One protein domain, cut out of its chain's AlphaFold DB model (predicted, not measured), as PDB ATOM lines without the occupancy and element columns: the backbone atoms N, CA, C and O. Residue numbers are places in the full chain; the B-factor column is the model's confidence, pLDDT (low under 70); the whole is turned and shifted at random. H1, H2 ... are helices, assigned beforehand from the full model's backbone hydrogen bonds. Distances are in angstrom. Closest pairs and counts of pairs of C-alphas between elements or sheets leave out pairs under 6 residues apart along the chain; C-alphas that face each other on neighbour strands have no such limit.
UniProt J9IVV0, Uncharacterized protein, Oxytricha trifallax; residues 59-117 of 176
ATOM      1  N   ASP A  59       2.447   5.319  22.998       94.31
ATOM      2  CA  ASP A  59       1.509   5.353  21.871       94.31
ATOM      3  C   ASP A  59       1.578   4.107  20.975       94.31
ATOM      4  O   ASP A  59       0.593   3.741  20.333       94.31
ATOM      5  N   ARG A  60       2.735   3.434  20.935       95.75
ATOM      6  CA  ARG A  60       2.939   2.206  20.149       95.75
ATOM      7  C   ARG A  60       2.334   0.975  20.815       95.75
ATOM      8  O   ARG A  60       2.141  -0.037  20.141       95.75
ATOM      9  N   TYR A  61       2.052   1.043  22.114       94.94
ATOM     10  CA  TYR A  61       1.475  -0.070  22.855       94.94
ATOM     11  C   TYR A  61      -0.058  -0.043  22.819       94.94
ATOM     12  O   TYR A  61      -0.671   1.019  22.718       94.94
ATOM     13  N   PRO A  62      -0.715  -1.209  22.929       95.25
ATOM     14  CA  PRO A  62      -2.167  -1.266  22.998       95.25
ATOM     15  C   PRO A  62      -2.738  -0.478  24.190       95.25
ATOM     16  O   PRO A  62      -2.158  -0.502  25.277       95.25
ATOM     17  N   PRO A  63      -3.931   0.129  24.058       91.50
ATOM     18  CA  PRO A  63      -4.504   0.985  25.101       91.50
ATOM     19  C   PRO A  63      -4.855   0.234  26.392       91.50
ATOM     20  O   PRO A  63      -4.897   0.834  27.461       91.50
ATOM     21  N   TRP A  64      -5.089  -1.080  26.324       91.31
ATOM     22  CA  TRP A  64      -5.321  -1.891  27.521       91.31
ATOM     23  C   TRP A  64      -4.077  -1.996  28.412       91.31
ATOM     24  O   TRP A  64      -4.232  -2.247  29.602       91.31
ATOM     25  N   LEU A  65      -2.869  -1.770  27.873       92.94
ATOM     26  CA  LEU A  65      -1.638  -1.770  28.663       92.94
ATOM     27  C   LEU A  65      -1.636  -0.610  29.660       92.94
ATOM     28  O   LEU A  65      -1.284  -0.791  30.818       92.94
ATOM     29  N   MET A  66      -2.083   0.567  29.221       91.62
ATOM     30  CA  MET A  66      -2.140   1.752  30.078       91.62
ATOM     31  C   MET A  66      -3.181   1.606  31.188       91.62
ATOM     32  O   MET A  66      -2.959   2.094  32.283       91.62
ATOM     33  N   ARG A  67      -4.263   0.850  30.952       87.81
ATOM     34  CA  ARG A  67      -5.280   0.559  31.980       87.81
ATOM     35  C   ARG A  67      -4.753  -0.288  33.139       87.81
ATOM     36  O   ARG A  67      -5.360  -0.315  34.197       87.81
ATOM     37  N   LEU A  68      -3.637  -0.998  32.958       88.88
ATOM     38  CA  LEU A  68      -2.994  -1.737  34.053       88.88
ATOM     39  C   LEU A  68      -2.302  -0.805  35.058       88.88
ATOM     40  O   LEU A  68      -1.966  -1.257  36.150       88.88
ATOM     41  N   LEU A  69      -2.069   0.458  34.685       89.88
ATOM     42  CA  LEU A  69      -1.528   1.488  35.572       89.88
ATOM     43  C   LEU A  69      -2.614   2.135  36.440       89.88
ATOM     44  O   LEU A  69      -2.273   2.838  37.390       89.88
ATOM     45  N   ASP A  70      -3.891   1.913  36.115       89.06
ATOM     46  CA  ASP A  70      -5.008   2.416  36.908       89.06
ATOM     47  C   ASP A  70      -5.007   1.759  38.302       89.06
ATOM     48  O   ASP A  70      -4.541   0.630  38.495       89.06
ATOM     49  N   GLU A  71      -5.528   2.478  39.298       88.31
ATOM     50  CA  GLU A  71      -5.597   1.987  40.673       88.31
ATOM     51  C   GLU A  71      -6.469   0.725  40.758       88.31
ATOM     52  O   GLU A  71      -7.657   0.733  40.430       88.31
ATOM     53  N   ASN A  72      -5.879  -0.374  41.235       89.12
ATOM     54  CA  ASN A  72      -6.609  -1.610  41.491       89.12
ATOM     55  C   ASN A  72      -7.175  -1.583  42.912       89.12
ATOM     56  O   ASN A  72      -6.438  -1.753  43.884       89.12
ATOM     57  N   TYR A  73      -8.488  -1.392  43.027       91.06
ATOM     58  CA  TYR A  73      -9.180  -1.414  44.313       91.06
ATOM     59  C   TYR A  73      -9.232  -2.827  44.909       91.06
ATOM     60  O   TYR A  73      -9.441  -3.818  44.198       91.06
ATOM     61  N   SER A  74      -9.081  -2.920  46.234       93.19
ATOM     62  CA  SER A  74      -9.341  -4.162  46.965       93.19
ATOM     63  C   SER A  74     -10.825  -4.546  46.846       93.19
ATOM     64  O   SER A  74     -11.670  -3.651  46.771       93.19
ATOM     65  N   PRO A  75     -11.192  -5.844  46.876       93.19
ATOM     66  CA  PRO A  75     -12.593  -6.267  46.949       93.19
ATOM     67  C   PRO A  75     -13.388  -5.559  48.055       93.19
ATOM     68  O   PRO A  75     -14.538  -5.185  47.833       93.19
ATOM     69  N   ASP A  76     -12.757  -5.305  49.204       93.19
ATOM     70  CA  ASP A  76     -13.382  -4.593  50.322       93.19
ATOM     71  C   ASP A  76     -13.599  -3.109  50.010       93.19
ATOM     72  O   ASP A  76     -14.658  -2.565  50.312       93.19
ATOM     73  N   ASP A  77     -12.643  -2.451  49.348       94.12
ATOM     74  CA  ASP A  77     -12.783  -1.051  48.931       94.12
ATOM     75  C   ASP A  77     -13.909  -0.900  47.904       94.12
ATOM     76  O   ASP A  77     -14.725   0.016  48.006       94.12
ATOM     77  N   ILE A  78     -13.997  -1.839  46.954       93.12
ATOM     78  CA  ILE A  78     -15.087  -1.911  45.974       93.12
ATOM     79  C   ILE A  78     -16.424  -2.073  46.703       93.12
ATOM     80  O   ILE A  78     -17.377  -1.348  46.418       93.12
ATOM     81  N   MET A  79     -16.497  -2.982  47.679       93.50
ATOM     82  CA  MET A  79     -17.703  -3.193  48.480       93.50
ATOM     83  C   MET A  79     -18.090  -1.933  49.270       93.50
ATOM     84  O   MET A  79     -19.265  -1.565  49.298       93.50
ATOM     85  N   MET A  80     -17.121  -1.228  49.857       94.56
ATOM     86  CA  MET A  80     -17.359   0.025  50.578       94.56
ATOM     87  C   MET A  80     -17.833   1.147  49.650       94.56
ATOM     88  O   MET A  80     -18.729   1.908  50.020       94.56
ATOM     89  N   GLN A  81     -17.284   1.242  48.441       93.69
ATOM     90  CA  GLN A  81     -17.716   2.209  47.429       93.69
ATOM     91  C   GLN A  81     -19.142   1.922  46.941       93.69
ATOM     92  O   GLN A  81     -19.931   2.856  46.784       93.69
ATOM     93  N   ILE A  82     -19.503   0.643  46.776       95.06
ATOM     94  CA  ILE A  82     -20.879   0.217  46.474       95.06
ATOM     95  C   ILE A  82     -21.815   0.582  47.629       95.06
ATOM     96  O   ILE A  82     -22.877   1.155  47.396       95.06
ATOM     97  N   TYR A  83     -21.416   0.302  48.872       95.06
ATOM     98  CA  TYR A  83     -22.215   0.598  50.063       95.06
ATOM     99  C   TYR A  83     -22.476   2.101  50.241       95.06
ATOM    100  O   TYR A  83     -23.571   2.503  50.624       95.06
ATOM    101  N   ARG A  84     -21.487   2.945  49.921       95.50
ATOM    102  CA  ARG A  84     -21.625   4.411  49.928       95.50
ATOM    103  C   ARG A  84     -22.375   4.965  48.714       95.50
ATOM    104  O   ARG A  84     -22.709   6.147  48.708       95.50
ATOM    105  N   GLY A  85     -22.622   4.142  47.697       94.38
ATOM    106  CA  GLY A  85     -23.243   4.560  46.442       94.38
ATOM    107  C   GLY A  85     -22.347   5.444  45.566       94.38
ATOM    108  O   GLY A  85     -22.866   6.179  44.731       94.38
ATOM    109  N   GLU A  86     -21.021   5.402  45.744       93.88
ATOM    110  CA  GLU A  86     -20.075   6.254  45.002       93.88
ATOM    111  C   GLU A  86     -19.943   5.825  43.532       93.88
ATOM    112  O   GLU A  86     -19.872   6.669  42.638       93.88
ATOM    113  N   ARG A  87     -19.914   4.512  43.264       91.12
ATOM    114  CA  ARG A  87     -19.807   3.954  41.907       91.12
ATOM    115  C   ARG A  87     -20.325   2.520  41.825       91.12
ATOM    116  O   ARG A  87     -20.430   1.825  42.831       91.12
ATOM    117  N   LEU A  88     -20.581   2.062  40.599       91.81
ATOM    118  CA  LEU A  88     -20.834   0.652  40.299       91.81
ATOM    119  C   LEU A  88     -19.528  -0.060  39.909       91.81
ATOM    120  O   LEU A  88     -18.673   0.554  39.261       91.81
ATOM    121  N   PRO A  89     -19.365  -1.345  40.270       92.94
ATOM    122  CA  PRO A  89     -18.171  -2.103  39.929       92.94
ATOM    123  C   PRO A  89     -18.135  -2.383  38.426       92.94
ATOM    124  O   PRO A  89     -19.134  -2.790  37.821       92.94
ATOM    125  N   THR A  90     -16.966  -2.207  37.821       91.88
ATOM    126  CA  THR A  90     -16.710  -2.594  36.430       91.88
ATOM    127  C   THR A  90     -16.744  -4.119  36.274       91.88
ATOM    128  O   THR A  90     -16.598  -4.862  37.242       91.88
ATOM    129  N   GLY A  91     -16.910  -4.630  35.048       91.81
ATOM    130  CA  GLY A  91     -16.990  -6.082  34.821       91.81
ATOM    131  C   GLY A  91     -15.753  -6.859  35.301       91.81
ATOM    132  O   GLY A  91     -15.880  -7.975  35.803       91.81
ATOM    133  N   ALA A  92     -14.562  -6.256  35.210       88.94
ATOM    134  CA  ALA A  92     -13.332  -6.851  35.734       88.94
ATOM    135  C   ALA A  92     -13.353  -6.935  37.271       88.94
ATOM    136  O   ALA A  92     -13.024  -7.978  37.833       88.94
ATOM    137  N   GLU A  93     -13.809  -5.875  37.939       92.38
ATOM    138  CA  GLU A  93     -13.927  -5.808  39.401       92.38
ATOM    139  C   GLU A  93     -15.009  -6.740  39.954       92.38
ATOM    140  O   GLU A  93     -14.842  -7.336  41.014       92.38
ATOM    141  N   GLN A  94     -16.109  -6.929  39.223       94.31
ATOM    142  CA  GLN A  94     -17.137  -7.905  39.595       94.31
ATOM    143  C   GLN A  94     -16.559  -9.321  39.647       94.31
ATOM    144  O   GLN A  94     -16.828 -10.082  40.579       94.31
ATOM    145  N   TRP A  95     -15.722  -9.669  38.669       92.94
ATOM    146  CA  TRP A  95     -15.067 -10.971  38.622       92.94
ATOM    147  C   TRP A  95     -14.020 -11.145  39.727       92.94
ATOM    148  O   TRP A  95     -13.942 -12.220  40.331       92.94
ATOM    149  N   THR A  96     -13.220 -10.114  40.021       92.12
ATOM    150  CA  THR A  96     -12.249 -10.173  41.126       92.12
ATOM    151  C   THR A  96     -12.947 -10.272  42.480       92.12
ATOM    152  O   THR A  96     -12.553 -11.107  43.293       92.12
ATOM    153  N   MET A  97     -14.026  -9.518  42.689       93.88
ATOM    154  CA  MET A  97     -14.861  -9.582  43.888       93.88
ATOM    155  C   MET A  97     -15.516 -10.962  44.057       93.88
ATOM    156  O   MET A  97     -15.406 -11.569  45.121       93.88
ATOM    157  N   ALA A  98     -16.115 -11.526  43.003       93.69
ATOM    158  CA  ALA A  98     -16.698 -12.871  43.055       93.69
ATOM    159  C   ALA A  98     -15.650 -13.945  43.402       93.69
ATOM    160  O   ALA A  98     -15.905 -14.849  44.205       93.69
ATOM    161  N   LYS A  99     -14.439 -13.836  42.839       96.00
ATOM    162  CA  LYS A  99     -13.312 -14.709  43.197       96.00
ATOM    163  C   LYS A  99     -12.868 -14.523  44.643       96.00
ATOM    164  O   LYS A  99     -12.530 -15.518  45.284       96.00
ATOM    165  N   ALA A 100     -12.857 -13.289  45.141       94.69
ATOM    166  CA  ALA A 100     -12.506 -12.989  46.520       94.69
ATOM    167  C   ALA A 100     -13.493 -13.649  47.489       94.69
ATOM    168  O   ALA A 100     -13.048 -14.418  48.334       94.69
ATOM    169  N   PHE A 101     -14.807 -13.492  47.280       94.75
ATOM    170  CA  PHE A 101     -15.827 -14.158  48.102       94.75
ATOM    171  C   PHE A 101     -15.722 -15.681  48.073       94.75
ATOM    172  O   PHE A 101     -15.842 -16.347  49.098       94.75
ATOM    173  N   LYS A 102     -15.451 -16.260  46.899       95.94
ATOM    174  CA  LYS A 102     -15.227 -17.705  46.806       95.94
ATOM    175  C   LYS A 102     -14.002 -18.128  47.623       95.94
ATOM    176  O   LYS A 102     -14.021 -19.174  48.266       95.94
ATOM    177  N   ARG A 103     -12.922 -17.340  47.576       95.31
ATOM    178  CA  ARG A 103     -11.683 -17.622  48.307       95.31
ATOM    179  C   ARG A 103     -11.880 -17.520  49.815       95.31
ATOM    180  O   ARG A 103     -11.429 -18.428  50.504       95.31
ATOM    181  N   THR A 104     -12.543 -16.471  50.297       94.06
ATOM    182  CA  THR A 104     -12.828 -16.296  51.728       94.06
ATOM    183  C   THR A 104     -13.719 -17.419  52.233       94.06
ATOM    184  O   THR A 104     -13.358 -18.072  53.199       94.06
ATOM    185  N   TYR A 105     -14.772 -17.777  51.493       95.00
ATOM    186  CA  TYR A 105     -15.621 -18.918  51.839       95.00
ATOM    187  C   TYR A 105     -14.825 -20.225  51.990       95.00
ATOM    188  O   TYR A 105     -14.989 -20.951  52.965       95.00
ATOM    189  N   MET A 106     -13.921 -20.527  51.051       94.38
ATOM    190  CA  MET A 106     -13.073 -21.723  51.159       94.38
ATOM    191  C   MET A 106     -12.095 -21.644  52.338       94.38
ATOM    192  O   MET A 106     -11.812 -22.663  52.958       94.38
ATOM    193  N   GLN A 107     -11.564 -20.459  52.645       93.75
ATOM    194  CA  GLN A 107     -10.695 -20.257  53.806       93.75
ATOM    195  C   GLN A 107     -11.456 -20.461  55.117       93.75
ATOM    196  O   GLN A 107     -10.948 -21.160  55.988       93.75
ATOM    197  N   ASP A 108     -12.670 -19.926  55.218       92.19
ATOM    198  CA  ASP A 108     -13.530 -20.064  56.391       92.19
ATOM    199  C   ASP A 108     -13.934 -21.525  56.604       92.19
ATOM    200  O   ASP A 108     -13.802 -22.039  57.709       92.19
ATOM    201  N   MET A 109     -14.315 -22.239  55.539       93.12
ATOM    202  CA  MET A 109     -14.609 -23.676  55.615       93.12
ATOM    203  C   MET A 109     -13.384 -24.499  56.020       93.12
ATOM    204  O   MET A 109     -13.482 -25.365  56.884       93.12
ATOM    205  N   ASN A 110     -12.213 -24.218  55.442       89.62
ATOM    206  CA  ASN A 110     -10.979 -24.905  55.828       89.62
ATOM    207  C   ASN A 110     -10.583 -24.615  57.278       89.62
ATOM    208  O   ASN A 110      -9.956 -25.459  57.908       89.62
ATOM    209  N   ARG A 111     -10.902 -23.422  57.788       88.19
ATOM    210  CA  ARG A 111     -10.672 -23.065  59.184       88.19
ATOM    211  C   ARG A 111     -11.626 -23.828  60.100       88.19
ATOM    212  O   ARG A 111     -11.144 -24.526  60.973       88.19
ATOM    213  N   MET A 112     -12.931 -23.793  59.829       81.19
ATOM    214  CA  MET A 112     -13.936 -24.508  60.628       81.19
ATOM    215  C   MET A 112     -13.659 -26.016  60.695       81.19
ATOM    216  O   MET A 112     -13.623 -26.577  61.778       81.19
ATOM    217  N   VAL A 113     -13.341 -26.658  59.563       78.94
ATOM    218  CA  VAL A 113     -13.018 -28.099  59.528       78.94
ATOM    219  C   VAL A 113     -11.760 -28.443  60.338       78.94
ATOM    220  O   VAL A 113     -11.635 -29.562  60.827       78.94
ATOM    221  N   ARG A 114     -10.806 -27.512  60.460       74.06
ATOM    222  CA  ARG A 114      -9.617 -27.704  61.301       74.06
ATOM    223  C   ARG A 114      -9.918 -27.459  62.773       74.06
ATOM    224  O   ARG A 114      -9.455 -28.241  63.593       74.06
ATOM    225  N   ASP A 115     -10.693 -26.424  63.076       63.72
ATOM    226  CA  ASP A 115     -11.108 -26.092  64.439       63.72
ATOM    227  C   ASP A 115     -11.966 -27.235  65.034       63.72
ATOM    228  O   ASP A 115     -11.818 -27.562  66.207       63.72
ATOM    229  N   ASP A 116     -12.765 -27.939  64.218       60.41
ATOM    230  CA  ASP A 116     -13.524 -29.136  64.632       60.41
ATOM    231  C   ASP A 116     -12.627 -30.311  65.080       60.41
ATOM    232  O   ASP A 116     -13.069 -31.173  65.837       60.41
ATOM    233  N   TRP A 117     -11.370 -30.374  64.621       58.19
ATOM    234  CA  TRP A 117     -10.398 -31.394  65.050       58.19
ATOM    235  C   TRP A 117      -9.623 -30.987  66.308       58.19
ATOM    236  O   TRP A 117      -9.012 -31.846  66.938       58.19
TER     237      TRP A 117
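Overview. This is residues 59 to 117 of the 176 residues of an uncharacterized protein of Oxytricha trifallax (UniProt J9IVV0). One long helix, H3, makes the longer arm of an extended shape; the short helix H2 packs crosswise on residues 93 to 100 of H3, and the small helix H1 sticks out on its own at the other end of the long axis. Between the two free ends, H2, the link from H2 to H3 and the part of H3 that does not stand free belong to a small compact body of 30 residues, while residues 59 to 71, of which 63 to 69 belong to H1, and residues 102 to 117, of which 102 to 115 belong to H3, stand free. The printed part has 59 residues with three named helices, in the order H1, H2, H3, and no named strand; the class is all helix. The whole is extended, with a radius of gyration of the C-alphas of 16.4 A, and its outline is flat, spanning 58 by 30 by 15 A.

Along the chain. Find C-alpha 91 at (-16.990, -6.082, 34.821); from there H3, residues 91 to 115, runs 36.2 A to C-alpha 115 at (-11.108, -26.092, 64.439). Before it look for H2, residues 75 to 83, which measures 12.2 A from first to last C-alpha. Earlier still is H1, residues 63 to 69, which begins at C-alpha 63 at (-4.504, 0.985, 25.101) and measures 10.9 A.

Arrangement. Start on H3 and look at its residues 93 to 100, which alone touch H2. The closest C-alphas of the two helices are those of Pro 75 and Met 97, 5.1 A apart. Their lines stand at a steep tilt of 65 degrees, and they run opposite ways. Their centres are 15.7 A apart. H1 touches no helix: it is apart from H3 and also apart from H2, which follows it in the chain. In the backbones of H2 and H3 you will find every O i to N i+4 pair within hydrogen-bond range; in H1 0 of 3 such pairs are, while 4 of its 4 O i to N i+3 pairs are.

Size, cuts and confidence. Look from Asp 59 to Trp 117: their C-alphas, the two farthest apart in the domain, are 57.9 A from each other. Without the stretches that stand free, the body has 30 residues, spans 22 by 15 by 15 A and has a radius of gyration of 8.3 A. The printed part has no cut. The link from H1 to H2, 5 residues, is tight; the link from H2 to H3, 7 residues, is short, and no link is long. The mean pLDDT of the printed part is 90.4, and in the B-factor column residues 115 to 117 are under 70.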